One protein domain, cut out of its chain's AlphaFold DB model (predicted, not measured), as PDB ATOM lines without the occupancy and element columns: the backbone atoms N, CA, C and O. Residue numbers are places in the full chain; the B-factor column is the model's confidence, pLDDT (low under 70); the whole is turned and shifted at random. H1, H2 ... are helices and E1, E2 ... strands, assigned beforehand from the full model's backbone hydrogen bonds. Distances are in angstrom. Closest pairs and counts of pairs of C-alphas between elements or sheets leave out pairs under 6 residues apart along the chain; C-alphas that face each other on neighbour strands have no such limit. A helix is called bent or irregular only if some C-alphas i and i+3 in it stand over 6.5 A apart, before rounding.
ATOM      1  N   HIS A 104     225.635 337.759 217.957       71.06
ATOM      2  CA  HIS A 104     224.655 336.920 218.638       71.06
ATOM      3  C   HIS A 104     224.842 337.015 220.151       71.06
ATOM      4  O   HIS A 104     225.873 336.618 220.703       71.06
ATOM      5  N   SER A 105     223.814 337.514 220.838       65.38
ATOM      6  CA  SER A 105     223.771 337.468 222.296       65.38
ATOM      7  C   SER A 105     223.471 336.042 222.749       65.38
ATOM      8  O   SER A 105     222.390 335.502 222.496       65.38
ATOM      9  N   THR A 106     224.441 335.424 223.418       72.50
ATOM     10  CA  THR A 106     224.265 334.096 224.010       72.50
ATOM     11  C   THR A 106     223.732 334.258 225.428       72.50
ATOM     12  O   THR A 106     224.426 334.776 226.301       72.50
ATOM     13  N   PHE A 107     222.499 333.810 225.664       77.81
ATOM     14  CA  PHE A 107     221.871 333.841 226.984       77.81
ATOM     15  C   PHE A 107     221.666 332.414 227.490       77.81
ATOM     16  O   PHE A 107     220.741 331.722 227.068       77.81
ATOM     17  N   VAL A 108     222.540 331.984 228.404       77.31
ATOM     18  CA  VAL A 108     222.632 330.598 228.904       77.31
ATOM     19  C   VAL A 108     221.294 330.017 229.386       77.31
ATOM     20  O   VAL A 108     221.038 328.850 229.093       77.31
ATOM     21  N   PRO A 109     220.391 330.771 230.049       79.88
ATOM     22  CA  PRO A 109     219.093 330.226 230.446       79.88
ATOM     23  C   PRO A 109     218.237 329.692 229.290       79.88
ATOM     24  O   PRO A 109     217.394 328.830 229.533       79.88
ATOM     25  N   ARG A 110     218.454 330.146 228.046       74.12
ATOM     26  CA  ARG A 110     217.762 329.598 226.864       74.12
ATOM     27  C   ARG A 110     218.197 328.163 226.554       74.12
ATOM     28  O   ARG A 110     217.346 327.349 226.227       74.12
ATOM     29  N   SER A 111     219.474 327.849 226.762       72.88
ATOM     30  CA  SER A 111     220.071 326.530 226.502       72.88
ATOM     31  C   SER A 111     220.156 325.635 227.743       72.88
ATOM     32  O   SER A 111     220.560 324.482 227.669       72.88
ATOM     33  N   ALA A 112     219.744 326.120 228.919       72.44
ATOM     34  CA  ALA A 112     219.884 325.383 230.178       72.44
ATOM     35  C   ALA A 112     219.118 324.043 230.225       72.44
ATOM     36  O   ALA A 112     219.397 323.210 231.086       72.44
ATOM     37  N   ARG A 113     218.146 323.839 229.325       84.25
ATOM     38  CA  ARG A 113     217.344 322.608 229.213       84.25
ATOM     39  C   ARG A 113     217.809 321.675 228.089       84.25
ATOM     40  O   ARG A 113     217.192 320.634 227.877       84.25
ATOM     41  N   GLU A 114     218.878 322.011 227.374       86.56
ATOM     42  CA  GLU A 114     219.420 321.206 226.269       86.56
ATOM     43  C   GLU A 114     220.266 320.041 226.814       86.56
ATOM     44  O   GLU A 114     221.481 319.959 226.635       86.56
ATOM     45  N   HIS A 115     219.609 319.112 227.517       90.81
ATOM     46  CA  HIS A 115     220.256 317.985 228.201       90.81
ATOM     47  C   HIS A 115     221.138 317.143 227.270       90.81
ATOM     48  O   HIS A 115     222.245 316.768 227.648       90.81
ATOM     49  N   ALA A 116     220.680 316.896 226.039       90.50
ATOM     50  CA  ALA A 116     221.423 316.112 225.057       90.50
ATOM     51  C   ALA A 116     222.766 316.762 224.676       90.50
ATOM     52  O   ALA A 116     223.761 316.063 224.472       90.50
ATOM     53  N   GLU A 117     222.817 318.093 224.613       87.69
ATOM     54  CA  GLU A 117     224.046 318.821 224.298       87.69
ATOM     55  C   GLU A 117     225.025 318.796 225.473       87.69
ATOM     56  O   GLU A 117     226.212 318.517 225.285       87.69
ATOM     57  N   LEU A 118     224.525 318.988 226.697       90.94
ATOM     58  CA  LEU A 118     225.331 318.858 227.914       90.94
ATOM     59  C   LEU A 118     225.908 317.440 228.066       90.94
ATOM     60  O   LEU A 118     227.083 317.287 228.401       90.94
ATOM     61  N   ASP A 119     225.125 316.409 227.746       93.25
ATOM     62  CA  ASP A 119     225.585 315.017 227.751       93.25
ATOM     63  C   ASP A 119     226.644 314.740 226.685       93.25
ATOM     64  O   ASP A 119     227.560 313.942 226.905       93.25
ATOM     65  N   ARG A 120     226.547 315.387 225.521       93.75
ATOM     66  CA  ARG A 120     227.584 315.301 224.488       93.75
ATOM     67  C   ARG A 120     228.881 315.956 224.961       93.75
ATOM     68  O   ARG A 120     229.945 315.366 224.796       93.75
ATOM     69  N   LEU A 121     228.801 317.134 225.581       93.62
ATOM     70  CA  LEU A 121     229.967 317.817 226.152       93.62
ATOM     71  C   LEU A 121     230.632 316.990 227.257       93.62
ATOM     72  O   LEU A 121     231.861 316.917 227.298       93.62
ATOM     73  N   ARG A 122     229.839 316.327 228.110       94.25
ATOM     74  CA  ARG A 122     230.342 315.387 229.121       94.25
ATOM     75  C   ARG A 122     231.145 314.255 228.481       94.25
ATOM     76  O   ARG A 122     232.286 314.046 228.876       94.25
ATOM     77  N   ARG A 123     230.587 313.574 227.472       95.81
ATOM     78  CA  ARG A 123     231.277 312.471 226.772       95.81
ATOM     79  C   ARG A 123     232.586 312.920 226.137       95.81
ATOM     80  O   ARG A 123     233.605 312.281 226.338       95.81
ATOM     81  N   LEU A 124     232.593 314.066 225.453       96.00
ATOM     82  CA  LEU A 124     233.818 314.615 224.861       96.00
ATOM     83  C   LEU A 124     234.893 314.925 225.912       96.00
ATOM     84  O   LEU A 124     236.082 314.798 225.623       96.00
ATOM     85  N   ALA A 125     234.490 315.338 227.115       94.94
ATOM     86  CA  ALA A 125     235.418 315.556 228.216       94.94
ATOM     87  C   ALA A 125     235.956 314.240 228.798       94.94
ATOM     88  O   ALA A 125     237.150 314.138 229.068       94.94
ATOM     89  N   GLU A 126     235.100 313.227 228.953       94.56
ATOM     90  CA  GLU A 126     235.483 311.879 229.407       94.56
ATOM     91  C   GLU A 126     236.416 311.177 228.411       94.56
ATOM     92  O   GLU A 126     237.387 310.544 228.813       94.56
ATOM     93  N   GLU A 127     236.173 311.360 227.113       94.62
ATOM     94  CA  GLU A 127     237.028 310.888 226.017       94.62
ATOM     95  C   GLU A 127     238.354 311.667 225.911       94.62
ATOM     96  O   GLU A 127     239.175 311.378 225.043       94.62
ATOM     97  N   GLY A 128     238.565 312.705 226.730       93.12
ATOM     98  CA  GLY A 128     239.762 313.551 226.686       93.12
ATOM     99  C   GLY A 128     239.852 314.475 225.464       93.12
ATOM    100  O   GLY A 128     240.817 315.226 225.332       93.12
ATOM    101  N   ARG A 129     238.836 314.481 224.591       95.31
ATOM    102  CA  ARG A 129     238.750 315.353 223.404       95.31
ATOM    103  C   ARG A 129     238.478 316.811 223.760       95.31
ATOM    104  O   ARG A 129     238.779 317.708 222.977       95.31
ATOM    105  N   LEU A 130     237.901 317.047 224.934       94.44
ATOM    106  CA  LEU A 130     237.738 318.361 225.535       94.44
ATOM    107  C   LEU A 130     238.431 318.355 226.896       94.44
ATOM    108  O   LEU A 130     238.045 317.604 227.780       94.44
ATOM    109  N   THR A 131     239.433 319.211 227.093       92.50
ATOM    110  CA  THR A 131     240.137 319.316 228.380       92.50
ATOM    111  C   THR A 131     239.624 320.524 229.170       92.50
ATOM    112  O   THR A 131     239.936 321.667 228.809       92.50
ATOM    113  N   PRO A 132     238.856 320.332 230.262       90.19
ATOM    114  CA  PRO A 132     238.476 321.429 231.140       90.19
ATOM    115  C   PRO A 132     239.726 322.019 231.796       90.19
ATOM    116  O   PRO A 132     240.493 321.317 232.450       90.19
ATOM    117  N   ARG A 133     239.937 323.326 231.646       93.12
ATOM    118  CA  ARG A 133     241.061 324.014 232.290       93.12
ATOM    119  C   ARG A 133     240.652 324.479 233.678       93.12
ATOM    120  O   ARG A 133     239.775 325.336 233.802       93.12
ATOM    121  N   VAL A 134     241.300 323.942 234.705       94.38
ATOM    122  CA  VAL A 134     241.129 324.368 236.099       94.38
ATOM    123  C   VAL A 134     242.317 325.240 236.480       94.38
ATOM    124  O   VAL A 134     243.455 324.788 236.440       94.38
ATOM    125  N   ALA A 135     242.049 326.499 236.821       94.56
ATOM    126  CA  ALA A 135     243.081 327.462 237.197       94.56
ATOM    127  C   ALA A 135     243.511 327.281 238.658       94.56
ATOM    128  O   ALA A 135     244.695 327.350 238.980       94.56
ATOM    129  N   ARG A 136     242.542 327.071 239.558       92.56
ATOM    130  CA  ARG A 136     242.789 326.829 240.982       92.56
ATOM    131  C   ARG A 136     241.584 326.158 241.632       92.56
ATOM    132  O   ARG A 136     240.440 326.427 241.268       92.56
ATOM    133  N   VAL A 137     241.865 325.327 242.627       95.31
ATOM    134  CA  VAL A 137     240.874 324.717 243.512       95.31
ATOM    135  C   VAL A 137     241.066 325.309 244.905       95.31
ATOM    136  O   VAL A 137     242.180 325.297 245.428       95.31
ATOM    137  N   LEU A 138     240.007 325.863 245.487       93.62
ATOM    138  CA  LEU A 138     240.008 326.442 246.830       93.62
ATOM    139  C   LEU A 138     238.969 325.730 247.699       93.62
ATOM    140  O   LEU A 138     237.946 325.289 247.180       93.62
ATOM    141  N   PRO A 139     239.187 325.610 249.014       93.50
ATOM    142  CA  PRO A 139     238.129 325.174 249.912       93.50
ATOM    143  C   PRO A 139     237.000 326.217 249.955       93.50
ATOM    144  O   PRO A 139     237.207 327.404 249.692       93.50
ATOM    145  N   ALA A 140     235.782 325.765 250.248       93.50
ATOM    146  CA  ALA A 140     234.589 326.609 250.205       93.50
ATOM    147  C   ALA A 140     234.594 327.768 251.218       93.50
ATOM    148  O   ALA A 140     233.999 328.810 250.952       93.50
ATOM    149  N   ASP A 141     235.290 327.621 252.347       92.31
ATOM    150  CA  ASP A 141     235.509 328.694 253.328       92.31
ATOM    151  C   ASP A 141     236.351 329.855 252.764       92.31
ATOM    152  O   ASP A 141     236.262 330.980 253.253       92.31
ATOM    153  N   ARG A 142     237.094 329.619 251.677       93.19
ATOM    154  CA  ARG A 142     237.857 330.629 250.928       93.19
ATOM    155  C   ARG A 142     237.133 331.152 249.688       93.19
ATOM    156  O   ARG A 142     237.768 331.657 248.763       93.19
ATOM    157  N   ALA A 143     235.801 331.091 249.659       94.94
ATOM    158  CA  ALA A 143     235.012 331.669 248.570       94.94
ATOM    159  C   ALA A 143     235.330 333.161 248.336       94.94
ATOM    160  O   ALA A 143     235.456 333.591 247.190       94.94
ATOM    161  N   ALA A 144     235.534 333.941 249.403       96.50
ATOM    162  CA  ALA A 144     235.897 335.355 249.286       96.50
ATOM    163  C   ALA A 144     237.246 335.558 248.567       96.50
ATOM    164  O   ALA A 144     237.396 336.484 247.773       96.50
ATOM    165  N   ASP A 145     238.219 334.677 248.801       94.06
ATOM    166  CA  ASP A 145     239.522 334.720 248.131       94.06
ATOM    167  C   ASP A 145     239.379 334.376 246.646       94.06
ATOM    168  O   ASP A 145     240.017 334.999 245.798       94.06
ATOM    169  N   ALA A 146     238.508 333.415 246.320       95.44
ATOM    170  CA  ALA A 146     238.187 333.069 244.939       95.44
ATOM    171  C   ALA A 146     237.616 334.275 244.174       95.44
ATOM    172  O   ALA A 146     238.022 334.521 243.039       95.44
ATOM    173  N   HIS A 147     236.737 335.060 244.807       94.19
ATOM    174  CA  HIS A 147     236.209 336.297 244.225       94.19
ATOM    175  C   HIS A 147     237.306 337.323 243.956       94.19
ATOM    176  O   HIS A 147     237.408 337.807 242.831       94.19
ATOM    177  N   ARG A 148     238.191 337.579 244.927       95.69
ATOM    178  CA  ARG A 148     239.305 338.522 244.732       95.69
ATOM    179  C   ARG A 148     240.245 338.092 243.602       95.69
ATOM    180  O   ARG A 148     240.727 338.933 242.854       95.69
ATOM    181  N   LEU A 149     240.479 336.788 243.438       92.25
ATOM    182  CA  LEU A 149     241.274 336.261 242.322       92.25
ATOM    183  C   LEU A 149     240.581 336.430 240.960       92.25
ATOM    184  O   LEU A 149     241.267 336.644 239.964       92.25
ATOM    185  N   LEU A 150     239.248 336.331 240.897       92.75
ATOM    186  CA  LEU A 150     238.494 336.617 239.668       92.75
ATOM    187  C   LEU A 150     238.533 338.106 239.325       92.75
ATOM    188  O   LEU A 150     238.764 338.447 238.168       92.75
ATOM    189  N   GLU A 151     238.335 338.968 240.322       91.62
ATOM    190  CA  GLU A 151     238.363 340.428 240.171       91.62
ATOM    191  C   GLU A 151     239.738 340.933 239.732       91.62
ATOM    192  O   GLU A 151     239.827 341.795 238.860       91.62
ATOM    193  N   ALA A 152     240.814 340.350 240.269       93.69
ATOM    194  CA  ALA A 152     242.178 340.653 239.843       93.69
ATOM    195  C   ALA A 152     242.438 340.309 238.360       93.69
ATOM    196  O   ALA A 152     243.356 340.855 237.748       93.69
ATOM    197  N   GLY A 153     241.634 339.417 237.768       90.25
ATOM    198  CA  GLY A 153     241.795 338.969 236.390       90.25
ATOM    199  C   GLY A 153     243.048 338.109 236.174       90.25
ATOM    200  O   GLY A 153     243.679 337.614 237.103       90.25
ATOM    201  N   GLY A 154     243.393 337.857 234.908       91.50
ATOM    202  CA  GLY A 154     244.607 337.108 234.535       91.50
ATOM    203  C   GLY A 154     244.539 335.586 234.723       91.50
ATOM    204  O   GLY A 154     245.464 334.873 234.329       91.50
ATOM    205  N   LEU A 155     243.442 335.052 235.261       92.69
ATOM    206  CA  LEU A 155     243.248 333.611 235.392       92.69
ATOM    207  C   LEU A 155     242.936 332.963 234.038       92.69
ATOM    208  O   LEU A 155     241.979 333.318 233.352       92.69
ATOM    209  N   ARG A 156     243.723 331.946 233.682       93.00
ATOM    210  CA  ARG A 156     243.438 331.059 232.549       93.00
ATOM    211  C   ARG A 156     242.793 329.772 233.053       93.00
ATOM    212  O   ARG A 156     243.485 328.871 233.512       93.00
ATOM    213  N   GLY A 157     241.473 329.675 232.930       90.38
ATOM    214  CA  GLY A 157     240.692 328.506 233.347       90.38
ATOM    215  C   GLY A 157     239.691 328.825 234.454       90.38
ATOM    216  O   GLY A 157     239.499 329.979 234.825       90.38
ATOM    217  N   ARG A 158     239.018 327.792 234.961       93.56
ATOM    218  CA  ARG A 158     237.951 327.915 235.961       93.56
ATOM    219  C   ARG A 158     238.503 327.837 237.382       93.56
ATOM    220  O   ARG A 158     239.392 327.027 237.652       93.56
ATOM    221  N   LEU A 159     237.941 328.633 238.288       95.19
ATOM    222  CA  LEU A 159     238.089 328.422 239.728       95.19
ATOM    223  C   LEU A 159     237.072 327.383 240.201       95.19
ATOM    224  O   LEU A 159     235.921 327.399 239.768       95.19
ATOM    225  N   MET A 160     237.494 326.494 241.093       95.19
ATOM    226  CA  MET A 160     236.629 325.490 241.711       95.19
ATOM    227  C   MET A 160     236.644 325.628 243.229       95.19
ATOM    228  O   MET A 160     237.693 325.899 243.813       95.19
ATOM    229  N   LEU A 161     235.488 325.403 243.855       95.38
ATOM    230  CA  LEU A 161     235.348 325.334 245.306       95.38
ATOM    231  C   LEU A 161     235.104 323.890 245.750       95.38
ATOM    232  O   LEU A 161     234.209 323.226 245.228       95.38
ATOM    233  N   THR A 162     235.879 323.401 246.718       94.38
ATOM    234  CA  THR A 162     235.686 322.076 247.324       94.38
ATOM    235  C   THR A 162     234.916 322.187 248.635       94.38
ATOM    236  O   THR A 162     235.230 323.000 249.501       94.38
ATOM    237  N   LEU A 163     233.892 321.347 248.796       81.75
ATOM    238  CA  LEU A 163     232.949 321.402 249.923       81.75
ATOM    239  C   LEU A 163     233.209 320.342 251.004       81.75
ATOM    240  O   LEU A 163     232.295 319.920 251.707       81.75
ATOM    241  N   LEU A 164     234.454 319.894 251.157       69.69
ATOM    242  CA  LEU A 164     234.807 318.792 252.058       69.69
ATOM    243  C   LEU A 164     235.569 319.259 253.302       69.69
ATOM    244  O   LEU A 164     236.613 318.711 253.631       69.69
ATOM    245  N   SER A 234     228.719 317.742 244.293       26.98
ATOM    246  CA  SER A 234     229.535 318.815 243.721       26.98
ATOM    247  C   SER A 234     228.619 319.994 243.421       26.98
ATOM    248  O   SER A 234     227.572 319.818 242.799       26.98
ATOM    249  N   PHE A 235     228.986 321.185 243.883       31.97
ATOM    250  CA  PHE A 235     228.244 322.409 243.600       31.97
ATOM    251  C   PHE A 235     229.073 323.243 242.634       31.97
ATOM    252  O   PHE A 235     230.243 323.529 242.894       31.97
ATOM    253  N   VAL A 236     228.470 323.616 241.511       29.16
ATOM    254  CA  VAL A 236     229.090 324.505 240.532       29.16
ATOM    255  C   VAL A 236     228.472 325.879 240.729       29.16
ATOM    256  O   VAL A 236     227.292 326.077 240.461       29.16
ATOM    257  N   TYR A 237     229.267 326.823 241.223       29.77
ATOM    258  CA  TYR A 237     228.876 328.226 241.283       29.77
ATOM    259  C   TYR A 237     229.376 328.928 240.024       29.77
ATOM    260  O   TYR A 237     230.577 328.976 239.763       29.77
ATOM    261  N   SER A 238     228.451 329.481 239.245       26.78
ATOM    262  CA  SER A 238     228.764 330.443 238.190       26.78
ATOM    263  C   SER A 238     228.146 331.784 238.566       26.78
ATOM    264  O   SER A 238     226.929 331.877 238.720       26.78
ATOM    265  N   SER A 239     228.984 332.807 238.724       26.64
ATOM    266  CA  SER A 239     228.531 334.192 238.838       26.64
ATOM    267  C   SER A 239     228.308 334.748 237.435       26.64
ATOM    268  O   SER A 239     229.231 334.744 236.620       26.64
ATOM    269  N   VAL A 240     227.091 335.215 237.163       28.33
ATOM    270  CA  VAL A 240     226.811 336.176 236.092       28.33
ATOM    271  C   VAL A 240     226.068 337.325 236.774       28.33
ATOM    272  O   VAL A 240     225.048 337.097 237.422       28.33
ATOM    273  N   ASP A 241     226.644 338.525 236.720       27.08
ATOM    274  CA  ASP A 241     226.075 339.778 237.244       27.08
ATOM    275  C   ASP A 241     225.675 339.773 238.734       27.08
ATOM    276  O   ASP A 241     224.613 340.261 239.115       27.08
ATOM    277  N   GLY A 242     226.512 339.204 239.612       27.23
ATOM    278  CA  GLY A 242     226.293 339.271 241.068       27.23
ATOM    279  C   GLY A 242     225.097 338.456 241.580       27.23
ATOM    280  O   GLY A 242     224.804 338.475 242.775       27.23
ATOM    281  N   LEU A 243     224.430 337.692 240.711       24.42
ATOM    282  CA  LEU A 243     223.383 336.747 241.083       24.42
ATOM    283  C   LEU A 243     223.975 335.339 241.207       24.42
ATOM    284  O   LEU A 243     224.367 334.708 240.226       24.42
ATOM    285  N   LEU A 244     224.009 334.824 242.439       26.05
ATOM    286  CA  LEU A 244     224.372 333.438 242.739       26.05
ATOM    287  C   LEU A 244     223.351 332.481 242.103       26.05
ATOM    288  O   LEU A 244     222.235 332.330 242.599       26.05
ATOM    289  N   HIS A 245     223.739 331.795 241.028       24.19
ATOM    290  CA  HIS A 245     223.046 330.586 240.584       24.19
ATOM    291  C   HIS A 245     223.707 329.365 241.226       24.19
ATOM    292  O   HIS A 245     224.857 329.037 240.939       24.19
ATOM    293  N   CYS A 246     222.966 328.703 242.115       28.11
ATOM    294  CA  CYS A 246     223.332 327.420 242.703       28.11
ATOM    295  C   CYS A 246     222.633 326.313 241.908       28.11
ATOM    296  O   CYS A 246     221.417 326.142 242.022       28.11
ATOM    297  N   SER A 247     223.376 325.574 241.087       29.58
ATOM    298  CA  SER A 247     222.888 324.332 240.491       29.58
ATOM    299  C   SER A 247     223.392 323.148 241.317       29.58
ATOM    300  O   SER A 247     224.585 322.986 241.578       29.58
ATOM    301  N   ARG A 248     222.447 322.329 241.788       25.84
ATOM    302  CA  ARG A 248     222.710 321.124 242.577       25.84
ATOM    303  C   ARG A 248     222.694 319.928 241.632       25.84
ATOM    304  O   ARG A 248     221.632 319.553 241.145       25.84
ATOM    305  N   SER A 249     223.855 319.341 241.367       28.08
ATOM    306  CA  SER A 249     223.958 318.123 240.561       28.08
ATOM    307  C   SER A 249     223.982 316.905 241.483       28.08
ATOM    308  O   SER A 249     224.948 316.694 242.214       28.08
ATOM    309  N   PHE A 250     222.908 316.116 241.463       26.69
ATOM    310  CA  PHE A 250     222.903 314.757 242.005       26.69
ATOM    311  C   PHE A 250     223.116 313.765 240.856       26.69
ATOM    312  O   PHE A 250     222.450 313.911 239.830       26.69
TER     313      PHE A 250
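This is residues 104 to 164 and 234 to 250 of the 311 residues of the protein "Putative zinc-binding oxidoreductase" of Streptomyces hygroscopicus subsp. jinggangensis (strain 5008) (UniProt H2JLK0). A small unit of two parallel strands side by side, E1 and E2, with H3 packed over one face of the pair, is joined by a loose hairpin of two longer strands, E3 and E4, set beside E2 on the side away from E1. From this body residues 104 to 120 and 123 to 128, with H1 and parts of H2 among them, stick out as a free arm. The printed part has 78 residues with three named helices and four named strands, in the order H1 H2 E1 H3 E2 E3 E4; the sheets are E1 with E2, parallel, and E3 with E4, antiparallel, and the class is mixed, helices and strands. The whole is only just loose, close to compact, with a radius of gyration of the C-alphas of 14.1 A and spans of 35 by 29 by 28 A.

Strand E1 is residues 134 to 139, 14.2 A long from first to last C-alpha, and begins with C-alpha 134 at (241.129, 324.368, 236.099). Its parallel partner E2 is residues 158 to 162, 13.0 A long. Helix H3, residues 140 to 151, lies between them along the chain and measures 17.5 A. Helix H3 is irregular: C-alphas 141 and 144 are 7.8 A apart, where about 5 A is found in a regular helix. Strand E3 is residues 234 to 240, 19.2 A long, and strand E4 is residues 243 to 249, 18.6 A long, ending with C-alpha 249 at (223.958, 318.123, 240.561). Before E1 stand the short helix H1, residues 108 to 111, with C-alpha 108 at (222.632, 330.598, 228.904), and helix H2, residues 115 to 126, 16.4 A long.

E1 and E2 are parallel neighbours, with 25 degrees between their directions. C-alphas 137 and 160 face each other at 4.7 A. N 135 and O 158 are within hydrogen-bond range at 2.8 A, and so are N 160 and O 136 at 3.0 A. E1, H3 and E2 form a strand-helix-strand unit, two parallel neighbour strands with a helix between them along the chain, and its crossover is right-handed. The closest C-alphas of H3 and E2 are those of Ala 140 and Leu 161, 5.1 A apart. The closest C-alphas of E1 and H3 are those of Leu 138 and Ala 146, 7.1 A apart. The closest C-alphas of E2 and E3 are those of Met 160 and Val 236, 7.7 A apart. E2 and E4 are apart, and so are E1 and E3. E3 and E4 are a hairpin, antiparallel at 155 degrees. C-alphas 237 and 246 face each other at 5.8 A, and N 243 and O 240 are within hydrogen-bond range at 3.4 A. H1 and H2 are apart, and H2 is apart from H3, E2, E3 and E4. In H2 every O i to N i+4 pair is within hydrogen-bond range, in H3 6 of 8 are, and H1 is too short for such a pair.

The C-alphas of His 104 and Leu 164, the two farthest apart, are 39.4 A from each other. Without the stretches that stand free, the body has 55 residues and spans 30 by 25 by 24 A. Residues 165 to 233 are not printed, and C-alphas 164 and 234 are 9.9 A apart across the cut, which lies in the link from E2 to E3. Of the links that are printed whole, H1 to H2, E1 to H3 and E3 to E4 are tight, H2 to E1 and H3 to E2 are short, and none is long. The mean pLDDT of the printed part is 76.1; residues 105, 164 and 234 to 250 are under 70, and the model's confidence is low in E3, with a mean of 29, and in E4, with a mean of 27.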